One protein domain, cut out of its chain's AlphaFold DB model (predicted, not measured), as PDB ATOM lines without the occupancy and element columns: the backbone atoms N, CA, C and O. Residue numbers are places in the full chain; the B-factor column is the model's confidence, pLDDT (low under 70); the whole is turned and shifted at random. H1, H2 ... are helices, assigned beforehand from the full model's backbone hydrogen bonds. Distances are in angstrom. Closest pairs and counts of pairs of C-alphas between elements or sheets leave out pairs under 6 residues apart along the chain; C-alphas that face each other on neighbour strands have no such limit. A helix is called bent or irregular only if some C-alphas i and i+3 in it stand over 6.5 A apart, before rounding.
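Overview. This is residues 107 to 254 of the 261 residues of the protein "Phosphohydrolase" of Acidovorax sp. 65-7 (UniProt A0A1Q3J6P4). Three helices, H3, H4 and H5, lie side by side as a layer with H4 in the middle, and the hairpin of H1 and H2 packs across one of its faces. H6 packs on residues 160 to 165 of H4, and H8, paired with arm H7b, packs on H5. The printed part has 148 residues, with eight named helices, H1 to H8 in chain order, and no named strand: all helix. It is compact, with a radius of gyration of the C-alphas of 14.8 A and a rounded outline spanning 41 by 34 by 31 A.

Arrangement. H1, residues 107 to 119, and H2, residues 126 to 143, form a hairpin; the closest C-alphas, of Ala 114 and Leu 133, are 7.1 A apart. H3, residues 145 to 158, and H4, residues 160 to 182, run opposite ways at a shallow tilt of 21 degrees, also a hairpin, closest at C-alphas 152 and 170, 5.6 A. H4 is the hub, touching H1, H2, H3, H5, residues 187 to 199, and H6, residues 202 to 213. H1 is about perpendicular to H4, at 76 degrees, with C-alphas 115 and 165 closest, 5.1 A. H4 and H5 form a hairpin at 18 degrees, a shallow tilt; C-alphas 172 and 197 are closest, 4.7 A. H7, residues 220 to 239, was assigned as one helix by its hydrogen bonds but is bent, C-alphas 227 and 230 being 7.5 A apart, into arms H7a, residues 220 to 227, and H7b, residues 230 to 239. H7b touches H6, closest at C-alphas 233 and 203, 4.6 A. H8, residues 245 to 253, touches H5, closest at C-alphas 247 and 196, 5.1 A. Every O i to N i+4 pair is within hydrogen-bond range in H1, H2, H3, H5, H7a, H7b and H8, against 17 of 19 in H4 and 5 of 8 in H6.

Along the chain. H1 begins at C-alpha 107 (140.109, 17.576, 11.327). H2 is 25.8 A long and H4 30.2 A. H4 and H6 are irregular: C-alphas 161 and 164 are 8.2 A apart, and C-alphas 203 and 206 are 8.1 A apart. H8 ends at C-alpha 253 (138.255, -0.430, -11.672).

Size, cuts and confidence. The C-alphas of Gln 143 and Thr 220, the two farthest apart, are 43.6 A apart. The printed part has no cut and no long link, and no printed residue has a pLDDT under 70.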
ATOM      1  N   TRP A 107     140.584  17.908  12.670       88.12
ATOM      2  CA  TRP A 107     140.109  17.576  11.327       88.12
ATOM      3  C   TRP A 107     140.531  18.595  10.256       88.12
ATOM      4  O   TRP A 107     140.947  18.143   9.189       88.12
ATOM      5  N   PRO A 108     140.491  19.923  10.504       86.50
ATOM      6  CA  PRO A 108     141.041  20.908   9.571       86.50
ATOM      7  C   PRO A 108     142.524  20.681   9.254       86.50
ATOM      8  O   PRO A 108     142.935  20.771   8.100       86.50
ATOM      9  N   GLU A 109     143.334  20.335  10.256       87.00
ATOM     10  CA  GLU A 109     144.749  20.015  10.042       87.00
ATOM     11  C   GLU A 109     144.915  18.742   9.193       87.00
ATOM     12  O   GLU A 109     145.694  18.728   8.239       87.00
ATOM     13  N   LEU A 110     144.137  17.687   9.464       90.69
ATOM     14  CA  LEU A 110     144.152  16.469   8.642       90.69
ATOM     15  C   LEU A 110     143.710  16.733   7.196       90.69
ATOM     16  O   LEU A 110     144.311  16.201   6.263       90.69
ATOM     17  N   GLN A 111     142.699  17.575   6.996       89.75
ATOM     18  CA  GLN A 111     142.225  17.992   5.679       89.75
ATOM     19  C   GLN A 111     143.294  18.801   4.927       89.75
ATOM     20  O   GLN A 111     143.517  18.568   3.736       89.75
ATOM     21  N   ALA A 112     144.001  19.708   5.607       88.75
ATOM     22  CA  ALA A 112     145.111  20.464   5.030       88.75
ATOM     23  C   ALA A 112     146.265  19.540   4.609       88.75
ATOM     24  O   ALA A 112     146.786  19.659   3.497       88.75
ATOM     25  N   GLN A 113     146.616  18.561   5.449       91.62
ATOM     26  CA  GLN A 113     147.626  17.548   5.129       91.62
ATOM     27  C   GLN A 113     147.211  16.678   3.938       91.62
ATOM     28  O   GLN A 113     148.018  16.464   3.029       91.62
ATOM     29  N   ALA A 114     145.956  16.221   3.910       93.50
ATOM     30  CA  ALA A 114     145.402  15.446   2.802       93.50
ATOM     31  C   ALA A 114     145.413  16.250   1.497       93.50
ATOM     32  O   ALA A 114     145.861  15.752   0.466       93.50
ATOM     33  N   THR A 115     145.013  17.521   1.552       91.50
ATOM     34  CA  THR A 115     145.043  18.443   0.411       91.50
ATOM     35  C   THR A 115     146.459  18.598  -0.131       91.50
ATOM     36  O   THR A 115     146.689  18.393  -1.322       91.50
ATOM     37  N   ALA A 116     147.423  18.923   0.733       91.31
ATOM     38  CA  ALA A 116     148.813  19.116   0.331       91.31
ATOM     39  C   ALA A 116     149.436  17.837  -0.251       91.31
ATOM     40  O   ALA A 116     150.286  17.906  -1.138       91.31
ATOM     41  N   LEU A 117     149.038  16.665   0.250       94.31
ATOM     42  CA  LEU A 117     149.505  15.379  -0.257       94.31
ATOM     43  C   LEU A 117     148.905  15.048  -1.630       94.31
ATOM     44  O   LEU A 117     149.646  14.712  -2.549       94.31
ATOM     45  N   LEU A 118     147.581  15.142  -1.775       94.12
ATOM     46  CA  LEU A 118     146.870  14.694  -2.976       94.12
ATOM     47  C   LEU A 118     146.986  15.690  -4.138       94.12
ATOM     48  O   LEU A 118     147.031  15.267  -5.289       94.12
ATOM     49  N   ARG A 119     147.102  16.999  -3.866       90.94
ATOM     50  CA  ARG A 119     147.337  18.012  -4.914       90.94
ATOM     51  C   ARG A 119     148.764  18.020  -5.450       90.94
ATOM     52  O   ARG A 119     149.006  18.513  -6.547       90.94
ATOM     53  N   SER A 120     149.734  17.536  -4.681       90.56
ATOM     54  CA  SER A 120     151.148  17.559  -5.072       90.56
ATOM     55  C   SER A 120     151.839  16.246  -4.702       90.56
ATOM     56  O   SER A 120     152.740  16.225  -3.858       90.56
ATOM     57  N   PRO A 121     151.442  15.132  -5.344       89.31
ATOM     58  CA  PRO A 121     151.878  13.804  -4.933       89.31
ATOM     59  C   PRO A 121     153.330  13.491  -5.314       89.31
ATOM     60  O   PRO A 121     153.921  12.590  -4.742       89.31
ATOM     61  N   GLN A 122     153.938  14.263  -6.218       87.88
ATOM     62  CA  GLN A 122     155.343  14.116  -6.635       87.88
ATOM     63  C   GLN A 122     156.356  14.700  -5.629       87.88
ATOM     64  O   GLN A 122     157.553  14.758  -5.909       87.88
ATOM     65  N   GLY A 123     155.892  15.191  -4.477       81.38
ATOM     66  CA  GLY A 123     156.771  15.675  -3.415       81.38
ATOM     67  C   GLY A 123     157.633  14.560  -2.799       81.38
ATOM     68  O   GLY A 123     157.340  13.374  -2.969       81.38
ATOM     69  N   PRO A 124     158.686  14.922  -2.043       78.88
ATOM     70  CA  PRO A 124     159.502  13.938  -1.344       78.88
ATOM     71  C   PRO A 124     158.650  13.125  -0.361       78.88
ATOM     72  O   PRO A 124     157.754  13.665   0.294       78.88
ATOM     73  N   ASP A 125     158.959  11.831  -0.261       88.75
ATOM     74  CA  ASP A 125     158.330  10.882   0.666       88.75
ATOM     75  C   ASP A 125     156.790  10.829   0.588       88.75
ATOM     76  O   ASP A 125     156.080  10.857   1.597       88.75
ATOM     77  N   PHE A 126     156.246  10.745  -0.632       92.81
ATOM     78  CA  PHE A 126     154.814  10.501  -0.833       92.81
ATOM     79  C   PHE A 126     154.330   9.286  -0.030       92.81
ATOM     80  O   PHE A 126     153.335   9.383   0.685       92.81
ATOM     81  N   GLY A 127     155.057   8.166  -0.111       94.31
ATOM     82  CA  GLY A 127     154.698   6.918   0.559       94.31
ATOM     83  C   GLY A 127     154.557   7.075   2.073       94.31
ATOM     84  O   GLY A 127     153.500   6.756   2.614       94.31
ATOM     85  N   GLY A 128     155.572   7.612   2.761       94.88
ATOM     86  CA  GLY A 128     155.532   7.802   4.211       94.88
ATOM     87  C   GLY A 128     154.385   8.714   4.653       94.88
ATOM     88  O   GLY A 128     153.618   8.361   5.552       94.88
ATOM     89  N   ARG A 129     154.199   9.848   3.965       95.69
ATOM     90  CA  ARG A 129     153.103  10.793   4.240       95.69
ATOM     91  C   ARG A 129     151.726  10.179   3.982       95.69
ATOM     92  O   ARG A 129     150.813  10.372   4.783       95.69
ATOM     93  N   PHE A 130     151.582   9.418   2.899       97.31
ATOM     94  CA  PHE A 130     150.344   8.727   2.551       97.31
ATOM     95  C   PHE A 130     149.969   7.677   3.593       97.31
ATOM     96  O   PHE A 130     148.843   7.682   4.090       97.31
ATOM     97  N   PHE A 131     150.912   6.815   3.986       97.25
ATOM     98  CA  PHE A 131     150.650   5.802   5.006       97.25
ATOM     99  C   PHE A 131     150.364   6.413   6.379       97.25
ATOM    100  O   PHE A 131     149.521   5.881   7.101       97.25
ATOM    101  N   ALA A 132     151.005   7.531   6.737       95.94
ATOM    102  CA  ALA A 132     150.708   8.249   7.975       95.94
ATOM    103  C   ALA A 132     149.271   8.795   7.987       95.94
ATOM    104  O   ALA A 132     148.527   8.529   8.931       95.94
ATOM    105  N   LEU A 133     148.857   9.481   6.913       96.50
ATOM    106  CA  LEU A 133     147.492   9.989   6.758       96.50
ATOM    107  C   LEU A 133     146.464   8.851   6.790       96.50
ATOM    108  O   LEU A 133     145.495   8.906   7.544       96.50
ATOM    109  N   HIS A 134     146.700   7.793   6.010       98.06
ATOM    110  CA  HIS A 134     145.838   6.616   5.976       98.06
ATOM    111  C   HIS A 134     145.691   5.969   7.359       98.06
ATOM    112  O   HIS A 134     144.579   5.661   7.781       98.06
ATOM    113  N   SER A 135     146.801   5.791   8.081       97.06
ATOM    114  CA  SER A 135     146.799   5.169   9.411       97.06
ATOM    115  C   SER A 135     146.001   5.987  10.421       97.06
ATOM    116  O   SER A 135     145.296   5.414  11.250       97.06
ATOM    117  N   GLU A 136     146.073   7.316  10.345       96.00
ATOM    118  CA  GLU A 136     145.289   8.186  11.217       96.00
ATOM    119  C   GLU A 136     143.790   8.101  10.898       96.00
ATOM    120  O   GLU A 136     142.988   7.913  11.812       96.00
ATOM    121  N   ILE A 137     143.401   8.122   9.618       95.88
ATOM    122  CA  ILE A 137     141.995   7.937   9.213       95.88
ATOM    123  C   ILE A 137     141.482   6.563   9.665       95.88
ATOM    124  O   ILE A 137     140.397   6.468  10.238       95.88
ATOM    125  N   ALA A 138     142.263   5.497   9.458       96.38
ATOM    126  CA  ALA A 138     141.904   4.140   9.869       96.38
ATOM    127  C   ALA A 138     141.746   4.021  11.393       96.38
ATOM    128  O   ALA A 138     140.814   3.377  11.876       96.38
ATOM    129  N   ARG A 139     142.621   4.682  12.163       95.62
ATOM    130  CA  ARG A 139     142.532   4.733  13.625       95.62
ATOM    131  C   ARG A 139     141.250   5.421  14.087       95.62
ATOM    132  O   ARG A 139     140.584   4.899  14.978       95.62
ATOM    133  N   GLN A 140     140.899   6.560  13.493       93.81
ATOM    134  CA  GLN A 140     139.679   7.301  13.836       93.81
ATOM    135  C   GLN A 140     138.418   6.517  13.459       93.81
ATOM    136  O   GLN A 140     137.510   6.376  14.278       93.81
ATOM    137  N   ALA A 141     138.415   5.900  12.274       93.56
ATOM    138  CA  ALA A 141     137.340   5.023  11.819       93.56
ATOM    139  C   ALA A 141     137.113   3.823  12.759       93.56
ATOM    140  O   ALA A 141     135.986   3.359  12.890       93.56
ATOM    141  N   LEU A 142     138.162   3.332  13.428       93.00
ATOM    142  CA  LEU A 142     138.062   2.248  14.406       93.00
ATOM    143  C   LEU A 142     137.630   2.731  15.800       93.00
ATOM    144  O   LEU A 142     136.839   2.068  16.462       93.00
ATOM    145  N   GLN A 143     138.180   3.849  16.278       92.00
ATOM    146  CA  GLN A 143     137.962   4.312  17.655       92.00
ATOM    147  C   GLN A 143     136.646   5.072  17.835       92.00
ATOM    148  O   GLN A 143     136.037   4.991  18.900       92.00
ATOM    149  N   ALA A 144     136.223   5.822  16.818       90.69
ATOM    150  CA  ALA A 144     135.036   6.667  16.863       90.69
ATOM    151  C   ALA A 144     134.392   6.782  15.463       90.69
ATOM    152  O   ALA A 144     134.409   7.869  14.875       90.69
ATOM    153  N   PRO A 145     133.839   5.683  14.905       90.44
ATOM    154  CA  PRO A 145     133.319   5.641  13.534       90.44
ATOM    155  C   PRO A 145     132.258   6.715  13.262       90.44
ATOM    156  O   PRO A 145     132.409   7.496  12.324       90.44
ATOM    157  N   ASP A 146     131.237   6.821  14.119       89.62
ATOM    158  CA  ASP A 146     130.131   7.769  13.927       89.62
ATOM    159  C   ASP A 146     130.605   9.225  13.969       89.62
ATOM    160  O   ASP A 146     130.256  10.029  13.105       89.62
ATOM    161  N   ALA A 147     131.452   9.563  14.948       88.88
ATOM    162  CA  ALA A 147     132.008  10.908  15.083       88.88
ATOM    163  C   ALA A 147     132.924  11.265  13.902       88.88
ATOM    164  O   ALA A 147     132.910  12.401  13.430       88.88
ATOM    165  N   THR A 148     133.692  10.291  13.407       91.25
ATOM    166  CA  THR A 148     134.571  10.454  12.245       91.25
ATOM    167  C   THR A 148     133.770  10.729  10.980       91.25
ATOM    168  O   THR A 148     134.028  11.712  10.289       91.25
ATOM    169  N   VAL A 149     132.766   9.898  10.693       91.88
ATOM    170  CA  VAL A 149     131.904  10.074   9.519       91.88
ATOM    171  C   VAL A 149     131.158  11.406   9.601       91.88
ATOM    172  O   VAL A 149     131.149  12.153   8.624       91.88
ATOM    173  N   LEU A 150     130.604  11.751  10.769       90.25
ATOM    174  CA  LEU A 150     129.923  13.030  10.978       90.25
ATOM    175  C   LEU A 150     130.848  14.222  10.701       90.25
ATOM    176  O   LEU A 150     130.456  15.143   9.986       90.25
ATOM    177  N   ALA A 151     132.072  14.204  11.232       90.00
ATOM    178  CA  ALA A 151     133.032  15.283  11.026       90.00
ATOM    179  C   ALA A 151     133.420  15.440   9.549       90.00
ATOM    180  O   ALA A 151     133.424  16.554   9.026       90.00
ATOM    181  N   LEU A 152     133.689  14.332   8.852       90.69
ATOM    182  CA  LEU A 152     134.071  14.355   7.439       90.69
ATOM    183  C   LEU A 152     132.911  14.782   6.527       90.69
ATOM    184  O   LEU A 152     133.136  15.509   5.557       90.69
ATOM    185  N   ILE A 153     131.667  14.408   6.850       87.88
ATOM    186  CA  ILE A 153     130.465  14.915   6.166       87.88
ATOM    187  C   ILE A 153     130.319  16.424   6.393       87.88
ATOM    188  O   ILE A 153     130.104  17.173   5.440       87.88
ATOM    189  N   TYR A 154     130.464  16.880   7.639       86.94
ATOM    190  CA  TYR A 154     130.343  18.292   7.999       86.94
ATOM    191  C   TYR A 154     131.392  19.168   7.298       86.94
ATOM    192  O   TYR A 154     131.061  20.248   6.807       86.94
ATOM    193  N   LEU A 155     132.639  18.698   7.198       85.06
ATOM    194  CA  LEU A 155     133.691  19.388   6.447       85.06
ATOM    195  C   LEU A 155     133.414  19.392   4.941       85.06
ATOM    196  O   LEU A 155     133.526  20.437   4.300       85.06
ATOM    197  N   SER A 156     132.970  18.257   4.387       80.69
ATOM    198  CA  SER A 156     132.662  18.140   2.953       80.69
ATOM    199  C   SER A 156     131.558  19.106   2.512       80.69
ATOM    200  O   SER A 156     131.543  19.539   1.363       80.69
ATOM    201  N   ALA A 157     130.635  19.446   3.417       77.06
ATOM    202  CA  ALA A 157     129.533  20.364   3.150       77.06
ATOM    203  C   ALA A 157     129.916  21.855   3.236       77.06
ATOM    204  O   ALA A 157     129.193  22.689   2.696       77.06
ATOM    205  N   GLN A 158     131.010  22.207   3.919       75.12
ATOM    206  CA  GLN A 158     131.382  23.608   4.166       75.12
ATOM    207  C   GLN A 158     132.474  24.137   3.244       75.12
ATOM    208  O   GLN A 158     132.500  25.333   2.963       75.12
ATOM    209  N   GLU A 159     133.373  23.274   2.771       71.69
ATOM    210  CA  GLU A 159     134.570  23.706   2.051       71.69
ATOM    211  C   GLU A 159     134.663  23.087   0.658       71.69
ATOM    212  O   GLU A 159     135.394  22.128   0.409       71.69
ATOM    213  N   THR A 160     133.962  23.692  -0.299       70.12
ATOM    214  CA  THR A 160     133.991  23.251  -1.703       70.12
ATOM    215  C   THR A 160     135.359  23.445  -2.371       70.12
ATOM    216  O   THR A 160     135.662  22.766  -3.348       70.12
ATOM    217  N   HIS A 161     136.219  24.316  -1.827       72.19
ATOM    218  CA  HIS A 161     137.591  24.519  -2.311       72.19
ATOM    219  C   HIS A 161     138.538  23.353  -1.999       72.19
ATOM    220  O   HIS A 161     139.495  23.147  -2.741       72.19
ATOM    221  N   LEU A 162     138.287  22.614  -0.912       76.06
ATOM    222  CA  LEU A 162     139.077  21.458  -0.461       76.06
ATOM    223  C   LEU A 162     138.272  20.157  -0.592       76.06
ATOM    224  O   LEU A 162     138.445  19.194   0.166       76.06
ATOM    225  N   TYR A 163     137.341  20.153  -1.547       83.12
ATOM    226  CA  TYR A 163     136.359  19.097  -1.710       83.12
ATOM    227  C   TYR A 163     137.021  17.740  -1.960       83.12
ATOM    228  O   TYR A 163     136.679  16.768  -1.290       83.12
ATOM    229  N   SER A 164     137.990  17.662  -2.877       88.62
ATOM    230  CA  SER A 164     138.593  16.390  -3.295       88.62
ATOM    231  C   SER A 164     139.285  15.649  -2.150       88.62
ATOM    232  O   SER A 164     139.096  14.442  -1.989       88.62
ATOM    233  N   ALA A 165     140.039  16.365  -1.313       89.12
ATOM    234  CA  ALA A 165     140.753  15.791  -0.178       89.12
ATOM    235  C   ALA A 165     139.785  15.286   0.899       89.12
ATOM    236  O   ALA A 165     139.907  14.154   1.365       89.12
ATOM    237  N   THR A 166     138.781  16.096   1.242       90.56
ATOM    238  CA  THR A 166     137.766  15.727   2.240       90.56
ATOM    239  C   THR A 166     136.923  14.547   1.760       90.56
ATOM    240  O   THR A 166     136.671  13.606   2.515       90.56
ATOM    241  N   HIS A 167     136.556  14.549   0.477       93.44
ATOM    242  CA  HIS A 167     135.873  13.441  -0.175       93.44
ATOM    243  C   HIS A 167     136.710  12.158  -0.127       93.44
ATOM    244  O   HIS A 167     136.192  11.117   0.269       93.44
ATOM    245  N   ALA A 168     138.001  12.219  -0.461       96.50
ATOM    246  CA  ALA A 168     138.888  11.058  -0.408       96.50
ATOM    247  C   ALA A 168     138.985  10.467   1.011       96.50
ATOM    248  O   ALA A 168     138.888   9.251   1.186       96.50
ATOM    249  N   MET A 169     139.102  11.322   2.034       96.50
ATOM    250  CA  MET A 169     139.091  10.900   3.440       96.50
ATOM    251  C   MET A 169     137.762  10.241   3.830       96.50
ATOM    252  O   MET A 169     137.761   9.182   4.460       96.50
ATOM    253  N   LEU A 170     136.631  10.843   3.443       96.00
ATOM    254  CA  LEU A 170     135.293  10.326   3.728       96.00
ATOM    255  C   LEU A 170     135.061   8.964   3.068       96.00
ATOM    256  O   LEU A 170     134.618   8.033   3.737       96.00
ATOM    257  N   VAL A 171     135.389   8.824   1.781       97.38
ATOM    258  CA  VAL A 171     135.232   7.560   1.048       97.38
ATOM    259  C   VAL A 171     136.111   6.477   1.666       97.38
ATOM    260  O   VAL A 171     135.612   5.389   1.945       97.38
ATOM    261  N   ALA A 172     137.379   6.774   1.975       98.25
ATOM    262  CA  ALA A 172     138.260   5.824   2.652       98.25
ATOM    263  C   ALA A 172     137.690   5.367   4.002       98.25
ATOM    264  O   ALA A 172     137.648   4.168   4.281       98.25
ATOM    265  N   CYS A 173     137.196   6.306   4.813       97.50
ATOM    266  CA  CYS A 173     136.565   6.006   6.093       97.50
ATOM    267  C   CYS A 173     135.340   5.089   5.933       97.50
ATOM    268  O   CYS A 173     135.287   4.022   6.544       97.50
ATOM    269  N   VAL A 174     134.389   5.456   5.068       97.44
ATOM    270  CA  VAL A 174     133.153   4.688   4.846       97.44
ATOM    271  C   VAL A 174     133.451   3.293   4.295       97.44
ATOM    272  O   VAL A 174     132.878   2.311   4.775       97.44
ATOM    273  N   CYS A 175     134.370   3.179   3.330       97.94
ATOM    274  CA  CYS A 175     134.803   1.896   2.783       97.94
ATOM    275  C   CYS A 175     135.417   1.001   3.865       97.94
ATOM    276  O   CYS A 175     135.052  -0.172   3.959       97.94
ATOM    277  N   MET A 176     136.301   1.544   4.709       98.50
ATOM    278  CA  MET A 176     136.916   0.781   5.796       98.50
ATOM    279  C   MET A 176     135.893   0.324   6.839       98.50
ATOM    280  O   MET A 176     135.931  -0.837   7.246       98.50
ATOM    281  N   ILE A 177     134.964   1.196   7.246       97.44
ATOM    282  CA  ILE A 177     133.897   0.851   8.200       97.44
ATOM    283  C   ILE A 177     132.992  -0.233   7.609       97.44
ATOM    284  O   ILE A 177     132.727  -1.236   8.261       97.44
ATOM    285  N   THR A 178     132.566  -0.088   6.353       97.69
ATOM    286  CA  THR A 178     131.667  -1.057   5.709       97.69
ATOM    287  C   THR A 178     132.342  -2.417   5.538       97.69
ATOM    288  O   THR A 178     131.759  -3.449   5.873       97.69
ATOM    289  N   ALA A 179     133.591  -2.443   5.068       97.44
ATOM    290  CA  ALA A 179     134.332  -3.690   4.911       97.44
ATOM    291  C   ALA A 179     134.562  -4.404   6.252       97.44
ATOM    292  O   ALA A 179     134.472  -5.631   6.314       97.44
ATOM    293  N   ARG A 180     134.820  -3.644   7.320       96.88
ATOM    294  CA  ARG A 180     135.058  -4.165   8.670       96.88
ATOM    295  C   ARG A 180     133.775  -4.650   9.343       96.88
ATOM    296  O   ARG A 180     133.692  -5.811   9.726       96.88
ATOM    297  N   GLU A 181     132.776  -3.783   9.456       95.12
ATOM    298  CA  GLU A 181     131.600  -4.013  10.302       95.12
ATOM    299  C   GLU A 181     130.498  -4.798   9.583       95.12
ATOM    300  O   GLU A 181     129.850  -5.666  10.173       95.12
ATOM    301  N   VAL A 182     130.295  -4.530   8.288       95.88
ATOM    302  CA  VAL A 182     129.208  -5.140   7.508       95.88
ATOM    303  C   VAL A 182     129.689  -6.415   6.829       95.88
ATOM    304  O   VAL A 182     129.106  -7.482   7.013       95.88
ATOM    305  N   LEU A 183     130.773  -6.319   6.057       96.94
ATOM    306  CA  LEU A 183     131.274  -7.443   5.261       96.94
ATOM    307  C   LEU A 183     132.208  -8.373   6.044       96.94
ATOM    308  O   LEU A 183     132.492  -9.476   5.575       96.94
ATOM    309  N   ARG A 184     132.679  -7.945   7.223       97.25
ATOM    310  CA  ARG A 184     133.573  -8.706   8.111       97.25
ATOM    311  C   ARG A 184     134.833  -9.209   7.406       97.25
ATOM    312  O   ARG A 184     135.255 -10.353   7.582       97.25
ATOM    313  N   TRP A 185     135.424  -8.362   6.568       98.00
ATOM    314  CA  TRP A 185     136.648  -8.693   5.848       98.00
ATOM    315  C   TRP A 185     137.862  -8.770   6.785       98.00
ATOM    316  O   TRP A 185     137.902  -8.087   7.807       98.00
ATOM    317  N   PRO A 186     138.894  -9.558   6.426       98.12
ATOM    318  CA  PRO A 186     140.167  -9.548   7.141       98.12
ATOM    319  C   PRO A 186     140.793  -8.149   7.167       98.12
ATOM    320  O   PRO A 186     140.806  -7.468   6.139       98.12
ATOM    321  N   GLU A 187     141.398  -7.765   8.296       97.00
ATOM    322  CA  GLU A 187     141.976  -6.425   8.499       97.00
ATOM    323  C   GLU A 187     142.935  -6.012   7.375       97.00
ATOM    324  O   GLU A 187     142.863  -4.895   6.876       97.00
ATOM    325  N   ALA A 188     143.782  -6.932   6.903       97.50
ATOM    326  CA  ALA A 188     144.705  -6.659   5.803       97.50
ATOM    327  C   ALA A 188     143.986  -6.186   4.524       97.50
ATOM    328  O   ALA A 188     144.461  -5.275   3.852       97.50
ATOM    329  N   ARG A 189     142.812  -6.753   4.206       98.06
ATOM    330  CA  ARG A 189     142.005  -6.317   3.055       98.06
ATOM    331  C   ARG A 189     141.321  -4.978   3.307       98.06
ATOM    332  O   ARG A 189     141.193  -4.193   2.374       98.06
ATOM    333  N   VAL A 190     140.910  -4.705   4.548       98.44
ATOM    334  CA  VAL A 190     140.343  -3.403   4.939       98.44
ATOM    335  C   VAL A 190     141.372  -2.290   4.736       98.44
ATOM    336  O   VAL A 190     141.036  -1.254   4.171       98.44
ATOM    337  N   GLN A 191     142.632  -2.524   5.117       98.31
ATOM    338  CA  GLN A 191     143.722  -1.562   4.926       98.31
ATOM    339  C   GLN A 191     143.987  -1.284   3.438       98.31
ATOM    340  O   GLN A 191     144.048  -0.126   3.039       98.31
ATOM    341  N   VAL A 192     144.077  -2.322   2.598       98.44
ATOM    342  CA  VAL A 192     144.263  -2.151   1.142       98.44
ATOM    343  C   VAL A 192     143.084  -1.403   0.510       98.44
ATOM    344  O   VAL A 192     143.284  -0.517  -0.319       98.44
ATOM    345  N   LEU A 193     141.851  -1.698   0.934       98.56
ATOM    346  CA  LEU A 193     140.665  -0.976   0.473       98.56
ATOM    347  C   LEU A 193     140.710   0.508   0.869       98.56
ATOM    348  O   LEU A 193     140.393   1.362   0.047       98.56
ATOM    349  N   GLY A 194     141.121   0.818   2.102       98.50
ATOM    350  CA  GLY A 194     141.296   2.193   2.571       98.50
ATOM    351  C   GLY A 194     142.343   2.961   1.759       98.50
ATOM    352  O   GLY A 194     142.095   4.099   1.361       98.50
ATOM    353  N   GLN A 195     143.471   2.325   1.434       98.75
ATOM    354  CA  GLN A 195     144.524   2.897   0.585       98.75
ATOM    355  C   GLN A 195     144.009   3.182  -0.833       98.75
ATOM    356  O   GLN A 195     144.205   4.282  -1.357       98.75
ATOM    357  N   ALA A 196     143.297   2.228  -1.437       98.75
ATOM    358  CA  ALA A 196     142.678   2.407  -2.747       98.75
ATOM    359  C   ALA A 196     141.661   3.551  -2.742       98.75
ATOM    360  O   ALA A 196     141.764   4.465  -3.556       98.75
ATOM    361  N   ALA A 197     140.740   3.557  -1.783       98.56
ATOM    362  CA  ALA A 197     139.713   4.584  -1.651       98.56
ATOM    363  C   ALA A 197     140.297   5.993  -1.441       98.56
ATOM    364  O   ALA A 197     139.845   6.946  -2.073       98.56
ATOM    365  N   LEU A 198     141.340   6.129  -0.614       98.56
ATOM    366  CA  LEU A 198     141.992   7.415  -0.343       98.56
ATOM    367  C   LEU A 198     142.724   7.986  -1.572       98.56
ATOM    368  O   LEU A 198     142.954   9.190  -1.649       98.56
ATOM    369  N   SER A 199     143.108   7.134  -2.526       98.44
ATOM    370  CA  SER A 199     143.952   7.512  -3.667       98.44
ATOM    371  C   SER A 199     143.293   7.360  -5.040       98.44
ATOM    372  O   SER A 199     143.885   7.775  -6.035       98.44
ATOM    373  N   MET A 200     142.072   6.819  -5.135       98.25
ATOM    374  CA  MET A 200     141.444   6.472  -6.420       98.25
ATOM    375  C   MET A 200     141.310   7.651  -7.401       98.25
ATOM    376  O   MET A 200     141.408   7.470  -8.616       98.25
ATOM    377  N   ASN A 201     141.189   8.874  -6.874       97.69
ATOM    378  CA  ASN A 201     141.012  10.101  -7.655       97.69
ATOM    379  C   ASN A 201     142.269  10.981  -7.728       97.69
ATOM    380  O   ASN A 201     142.176  12.129  -8.160       97.69
ATOM    381  N   ILE A 202     143.443  10.473  -7.336       97.31
ATOM    382  CA  ILE A 202     144.678  11.267  -7.227       97.31
ATOM    383  C   ILE A 202     145.075  11.982  -8.531       97.31
ATOM    384  O   ILE A 202     145.592  13.093  -8.498       97.31
ATOM    385  N   ALA A 203     144.781  11.404  -9.702       96.81
ATOM    386  CA  ALA A 203     145.075  12.034 -10.994       96.81
ATOM    387  C   ALA A 203     144.014  13.045 -11.470       96.81
ATOM    388  O   ALA A 203     144.119  13.574 -12.581       96.81
ATOM    389  N   MET A 204     142.968  13.289 -10.679       95.50
ATOM    390  CA  MET A 204     141.965  14.319 -10.949       95.50
ATOM    391  C   MET A 204     141.681  15.222  -9.746       95.50
ATOM    392  O   MET A 204     140.719  15.972  -9.809       95.50
ATOM    393  N   THR A 205     142.490  15.189  -8.681       93.38
ATOM    394  CA  THR A 205     142.267  15.964  -7.444       93.38
ATOM    395  C   THR A 205     142.014  17.447  -7.721       93.38
ATOM    396  O   THR A 205     140.985  17.983  -7.318       93.38
ATOM    397  N   GLU A 206     142.895  18.101  -8.484       91.62
ATOM    398  CA  GLU A 206     142.729  19.519  -8.823       91.62
ATOM    399  C   GLU A 206     141.475  19.778  -9.669       91.62
ATOM    400  O   GLU A 206     140.715  20.701  -9.379       91.62
ATOM    401  N   LEU A 207     141.229  18.947 -10.688       93.12
ATOM    402  CA  LEU A 207     140.025  19.052 -11.511       93.12
ATOM    403  C   LEU A 207     138.765  18.863 -10.657       93.12
ATOM    404  O   LEU A 207     137.803  19.601 -10.817       93.12
ATOM    405  N   GLN A 208     138.766  17.914  -9.725       92.44
ATOM    406  CA  GLN A 208     137.635  17.635  -8.849       92.44
ATOM    407  C   GLN A 208     137.302  18.842  -7.954       92.44
ATOM    408  O   GLN A 208     136.124  19.158  -7.804       92.44
ATOM    409  N   ASP A 209     138.306  19.560  -7.435       90.44
ATOM    410  CA  ASP A 209     138.088  20.813  -6.691       90.44
ATOM    411  C   ASP A 209     137.482  21.916  -7.572       90.44
ATOM    412  O   ASP A 209     136.619  22.674  -7.124       90.44
ATOM    413  N   GLN A 210     137.933  22.022  -8.829       90.44
ATOM    414  CA  GLN A 210     137.391  22.988  -9.790       90.44
ATOM    415  C   GLN A 210     135.928  22.664 -10.121       90.44
ATOM    416  O   GLN A 210     135.072  23.546 -10.087       90.44
ATOM    417  N   LEU A 211     135.628  21.389 -10.388       90.00
ATOM    418  CA  LEU A 211     134.282  20.923 -10.722       90.00
ATOM    419  C   LEU A 211     133.300  21.084  -9.559       90.00
ATOM    420  O   LEU A 211     132.141  21.405  -9.799       90.00
ATOM    421  N   ALA A 212     133.754  20.935  -8.311       88.38
ATOM    422  CA  ALA A 212     132.922  21.156  -7.127       88.38
ATOM    423  C   ALA A 212     132.399  22.602  -7.006       88.38
ATOM    424  O   ALA A 212     131.384  22.840  -6.355       88.38
ATOM    425  N   GLN A 213     133.077  23.567  -7.633       87.31
ATOM    426  CA  GLN A 213     132.690  24.981  -7.649       87.31
ATOM    427  C   GLN A 213     132.027  25.402  -8.971       87.31
ATOM    428  O   GLN A 213     131.522  26.519  -9.092       87.31
ATOM    429  N   GLN A 214     132.041  24.534  -9.983       87.88
ATOM    430  CA  GLN A 214     131.555  24.852 -11.315       87.88
ATOM    431  C   GLN A 214     130.024  24.769 -11.375       87.88
ATOM    432  O   GLN A 214     129.434  23.716 -11.154       87.88
ATOM    433  N   ALA A 215     129.373  25.871 -11.753       88.44
ATOM    434  CA  ALA A 215     127.920  25.915 -11.950       88.44
ATOM    435  C   ALA A 215     127.473  25.496 -13.366       88.44
ATOM    436  O   ALA A 215     126.284  25.316 -13.622       88.44
ATOM    437  N   HIS A 216     128.409  25.406 -14.313       90.12
ATOM    438  CA  HIS A 216     128.131  25.135 -15.725       90.12
ATOM    439  C   HIS A 216     128.360  23.654 -16.071       90.12
ATOM    440  O   HIS A 216     129.148  22.986 -15.398       90.12
ATOM    441  N   PRO A 217     127.724  23.130 -17.134       92.06
ATOM    442  CA  PRO A 217     127.987  21.773 -17.610       92.06
ATOM    443  C   PRO A 217     129.471  21.524 -17.916       92.06
ATOM    444  O   PRO A 217     130.206  22.452 -18.253       92.06
ATOM    445  N   LEU A 218     129.897  20.260 -17.823       91.62
ATOM    446  CA  LEU A 218     131.266  19.861 -18.152       91.62
ATOM    447  C   LEU A 218     131.591  20.151 -19.622       91.62
ATOM    448  O   LEU A 218     130.787  19.877 -20.515       91.62
ATOM    449  N   SER A 219     132.798  20.654 -19.875       93.81
ATOM    450  CA  SER A 219     133.345  20.729 -21.229       93.81
ATOM    451  C   SER A 219     133.760  19.344 -21.731       93.81
ATOM    452  O   SER A 219     134.012  18.436 -20.942       93.81
ATOM    453  N   THR A 220     133.912  19.182 -23.048       95.62
ATOM    454  CA  THR A 220     134.410  17.929 -23.647       95.62
ATOM    455  C   THR A 220     135.751  17.493 -23.050       95.62
ATOM    456  O   THR A 220     135.922  16.323 -22.728       95.62
ATOM    457  N   ALA A 221     136.670  18.437 -22.818       93.69
ATOM    458  CA  ALA A 221     137.964  18.146 -22.201       93.69
ATOM    459  C   ALA A 221     137.829  17.703 -20.733       93.69
ATOM    460  O   ALA A 221     138.552  16.818 -20.280       93.69
ATOM    461  N   GLN A 222     136.892  18.289 -19.978       93.50
ATOM    462  CA  GLN A 222     136.613  17.864 -18.604       93.50
ATOM    463  C   GLN A 222     135.977  16.473 -18.567       93.50
ATOM    464  O   GLN A 222     136.355  15.670 -17.721       93.50
ATOM    465  N   ILE A 223     135.058  16.172 -19.490       93.81
ATOM    466  CA  ILE A 223     134.455  14.840 -19.629       93.81
ATOM    467  C   ILE A 223     135.549  13.807 -19.891       93.81
ATOM    468  O   ILE A 223     135.674  12.859 -19.126       93.81
ATOM    469  N   GLU A 224     136.406  14.032 -20.887       94.94
ATOM    470  CA  GLU A 224     137.510  13.121 -21.202       94.94
ATOM    471  C   GLU A 224     138.472  12.953 -20.012       94.94
ATOM    472  O   GLU A 224     138.942  11.849 -19.710       94.94
ATOM    473  N   ALA A 225     138.751  14.036 -19.282       93.69
ATOM    474  CA  ALA A 225     139.569  13.971 -18.081       93.69
ATOM    475  C   ALA A 225     138.903  13.124 -16.980       93.69
ATOM    476  O   ALA A 225     139.597  12.316 -16.355       93.69
ATOM    477  N   VAL A 226     137.594  13.270 -16.768       94.00
ATOM    478  CA  VAL A 226     136.800  12.481 -15.813       94.00
ATOM    479  C   VAL A 226     136.611  11.039 -16.283       94.00
ATOM    480  O   VAL A 226     136.578  10.150 -15.455       94.00
ATOM    481  N   GLU A 227     136.548  10.725 -17.567       93.81
ATOM    482  CA  GLU A 227     136.417   9.327 -18.002       93.81
ATOM    483  C   GLU A 227     137.730   8.556 -17.820       93.81
ATOM    484  O   GLU A 227     137.742   7.396 -17.414       93.81
ATOM    485  N   ASN A 228     138.861   9.226 -18.042       96.06
ATOM    486  CA  ASN A 228     140.173   8.585 -18.026       96.06
ATOM    487  C   ASN A 228     140.899   8.640 -16.668       96.06
ATOM    488  O   ASN A 228     141.996   8.087 -16.543       96.06
ATOM    489  N   HIS A 229     140.350   9.306 -15.641       98.00
ATOM    490  CA  HIS A 229     141.094   9.520 -14.388       98.00
ATOM    491  C   HIS A 229     141.457   8.226 -13.665       98.00
ATOM    492  O   HIS A 229     142.542   8.173 -13.108       98.00
ATOM    493  N   ALA A 230     140.618   7.187 -13.689       97.88
ATOM    494  CA  ALA A 230     140.912   5.937 -12.987       97.88
ATOM    495  C   ALA A 230     142.207   5.286 -13.505       97.88
ATOM    496  O   ALA A 230     143.090   4.922 -12.727       97.88
ATOM    497  N   ALA A 231     142.369   5.228 -14.831       97.94
ATOM    498  CA  ALA A 231     143.588   4.731 -15.464       97.94
ATOM    499  C   ALA A 231     144.795   5.644 -15.187       97.94
ATOM    500  O   ALA A 231     145.891   5.151 -14.922       97.94
ATOM    501  N   ARG A 232     144.606   6.972 -15.201       98.19
ATOM    502  CA  ARG A 232     145.683   7.917 -14.865       98.19
ATOM    503  C   ARG A 232     146.100   7.830 -13.393       98.19
ATOM    504  O   ARG A 232     147.291   7.907 -13.116       98.19
ATOM    505  N   SER A 233     145.157   7.658 -12.466       98.44
ATOM    506  CA  SER A 233     145.412   7.494 -11.031       98.44
ATOM    507  C   SER A 233     146.226   6.233 -10.774       98.44
ATOM    508  O   SER A 233     147.219   6.286 -10.060       98.44
ATOM    509  N   GLU A 234     145.861   5.117 -11.406       98.56
ATOM    510  CA  GLU A 234     146.613   3.865 -11.299       98.56
ATOM    511  C   GLU A 234     148.045   4.007 -11.836       98.56
ATOM    512  O   GLU A 234     149.004   3.660 -11.141       98.56
ATOM    513  N   ALA A 235     148.212   4.593 -13.025       98.31
ATOM    514  CA  ALA A 235     149.530   4.852 -13.599       98.31
ATOM    515  C   ALA A 235     150.379   5.790 -12.720       98.31
ATOM    516  O   ALA A 235     151.572   5.546 -12.526       98.31
ATOM    517  N   LEU A 236     149.769   6.838 -12.158       98.06
ATOM    518  CA  LEU A 236     150.430   7.773 -11.248       98.06
ATOM    519  C   LEU A 236     150.873   7.073  -9.957       98.06
ATOM    520  O   LEU A 236     152.019   7.222  -9.549       98.06
ATOM    521  N   LEU A 237     150.020   6.251  -9.344       98.19
ATOM    522  CA  LEU A 237     150.378   5.505  -8.135       98.19
ATOM    523  C   LEU A 237     151.544   4.538  -8.375       98.19
ATOM    524  O   LEU A 237     152.436   4.452  -7.532       98.19
ATOM    525  N   ARG A 238     151.608   3.882  -9.544       97.81
ATOM    526  CA  ARG A 238     152.786   3.082  -9.922       97.81
ATOM    527  C   ARG A 238     154.063   3.917  -9.974       97.81
ATOM    528  O   ARG A 238     155.090   3.478  -9.466       97.81
ATOM    529  N   GLN A 239     154.009   5.108 -10.573       97.00
ATOM    530  CA  GLN A 239     155.161   6.020 -10.629       97.00
ATOM    531  C   GLN A 239     155.598   6.476  -9.231       97.00
ATOM    532  O   GLN A 239     156.787   6.649  -8.989       97.00
ATOM    533  N   LEU A 240     154.646   6.609  -8.306       96.12
ATOM    534  CA  LEU A 240     154.883   6.946  -6.900       96.12
ATOM    535  C   LEU A 240     155.361   5.751  -6.051       96.12
ATOM    536  O   LEU A 240     155.537   5.891  -4.841       96.12
ATOM    537  N   GLY A 241     155.590   4.583  -6.663       95.75
ATOM    538  CA  GLY A 241     156.149   3.402  -6.003       95.75
ATOM    539  C   GLY A 241     155.122   2.454  -5.381       95.75
ATOM    540  O   GLY A 241     155.509   1.526  -4.671       95.75
ATOM    541  N   VAL A 242     153.824   2.640  -5.641       96.81
ATOM    542  CA  VAL A 242     152.796   1.679  -5.220       96.81
ATOM    543  C   VAL A 242     152.918   0.403  -6.054       96.81
ATOM    544  O   VAL A 242     152.868   0.446  -7.283       96.81
ATOM    545  N   ALA A 243     153.063  -0.739  -5.377       96.50
ATOM    546  CA  ALA A 243     153.274  -2.044  -6.009       96.50
ATOM    547  C   ALA A 243     152.177  -3.079  -5.702       96.50
ATOM    548  O   ALA A 243     152.170  -4.143  -6.319       96.50
ATOM    549  N   ASP A 244     151.262  -2.793  -4.769       98.06
ATOM    550  CA  ASP A 244     150.193  -3.728  -4.405       98.06
ATOM    551  C   ASP A 244     149.200  -3.888  -5.579       98.06
ATOM    552  O   ASP A 244     148.583  -2.903  -6.000       98.06
ATOM    553  N   PRO A 245     149.037  -5.103  -6.136       97.75
ATOM    554  CA  PRO A 245     148.190  -5.312  -7.304       97.75
ATOM    555  C   PRO A 245     146.704  -5.101  -7.002       97.75
ATOM    556  O   PRO A 245     145.996  -4.585  -7.861       97.75
ATOM    557  N   ALA A 246     146.235  -5.448  -5.799       97.75
ATOM    558  CA  ALA A 246     144.836  -5.296  -5.419       97.75
ATOM    559  C   ALA A 246     144.478  -3.820  -5.203       97.75
ATOM    560  O   ALA A 246     143.402  -3.385  -5.611       97.75
ATOM    561  N   TRP A 247     145.394  -3.035  -4.627       98.31
ATOM    562  CA  TRP A 247     145.246  -1.580  -4.545       98.31
ATOM    563  C   TRP A 247     145.122  -0.974  -5.951       98.31
ATOM    564  O   TRP A 247     144.142  -0.289  -6.254       98.31
ATOM    565  N   LEU A 248     146.085  -1.247  -6.833       98.56
ATOM    566  CA  LEU A 248     146.117  -0.660  -8.176       98.56
ATOM    567  C   LEU A 248     144.911  -1.085  -9.025       98.56
ATOM    568  O   LEU A 248     144.327  -0.254  -9.720       98.56
ATOM    569  N   GLU A 249     144.496  -2.349  -8.936       97.88
ATOM    570  CA  GLU A 249     143.291  -2.842  -9.604       97.88
ATOM    571  C   GLU A 249     142.029  -2.144  -9.086       97.88
ATOM    572  O   GLU A 249     141.224  -1.674  -9.890       97.88
ATOM    573  N   ALA A 250     141.873  -2.008  -7.765       97.56
ATOM    574  CA  ALA A 250     140.733  -1.307  -7.179       97.56
ATOM    575  C   ALA A 250     140.660   0.152  -7.657       97.56
ATOM    576  O   ALA A 250     139.589   0.616  -8.043       97.56
ATOM    577  N   VAL A 251     141.799   0.854  -7.721       98.25
ATOM    578  CA  VAL A 251     141.871   2.218  -8.272       98.25
ATOM    579  C   VAL A 251     141.495   2.242  -9.752       98.25
ATOM    580  O   VAL A 251     140.720   3.097 -10.170       98.25
ATOM    581  N   ARG A 252     141.987   1.304 -10.561       97.56
ATOM    582  CA  ARG A 252     141.675   1.254 -11.996       97.56
ATOM    583  C   ARG A 252     140.198   0.966 -12.271       97.56
ATOM    584  O   ARG A 252     139.641   1.488 -13.231       97.56
ATOM    585  N   CYS A 253     139.579   0.135 -11.439       96.00
ATOM    586  CA  CYS A 253     138.255  -0.430 -11.672       96.00
ATOM    587  C   CYS A 253     137.139   0.245 -10.855       96.00
ATOM    588  O   CYS A 253     136.015  -0.245 -10.883       96.00
ATOM    589  N   HIS A 254     137.388   1.349 -10.143       95.25
ATOM    590  CA  HIS A 254     136.396   1.915  -9.210       95.25
ATOM    591  C   HIS A 254     135.107   2.465  -9.865       95.25
ATOM    592  O   HIS A 254     134.108   2.649  -9.176       95.25
TER     593      HIS A 254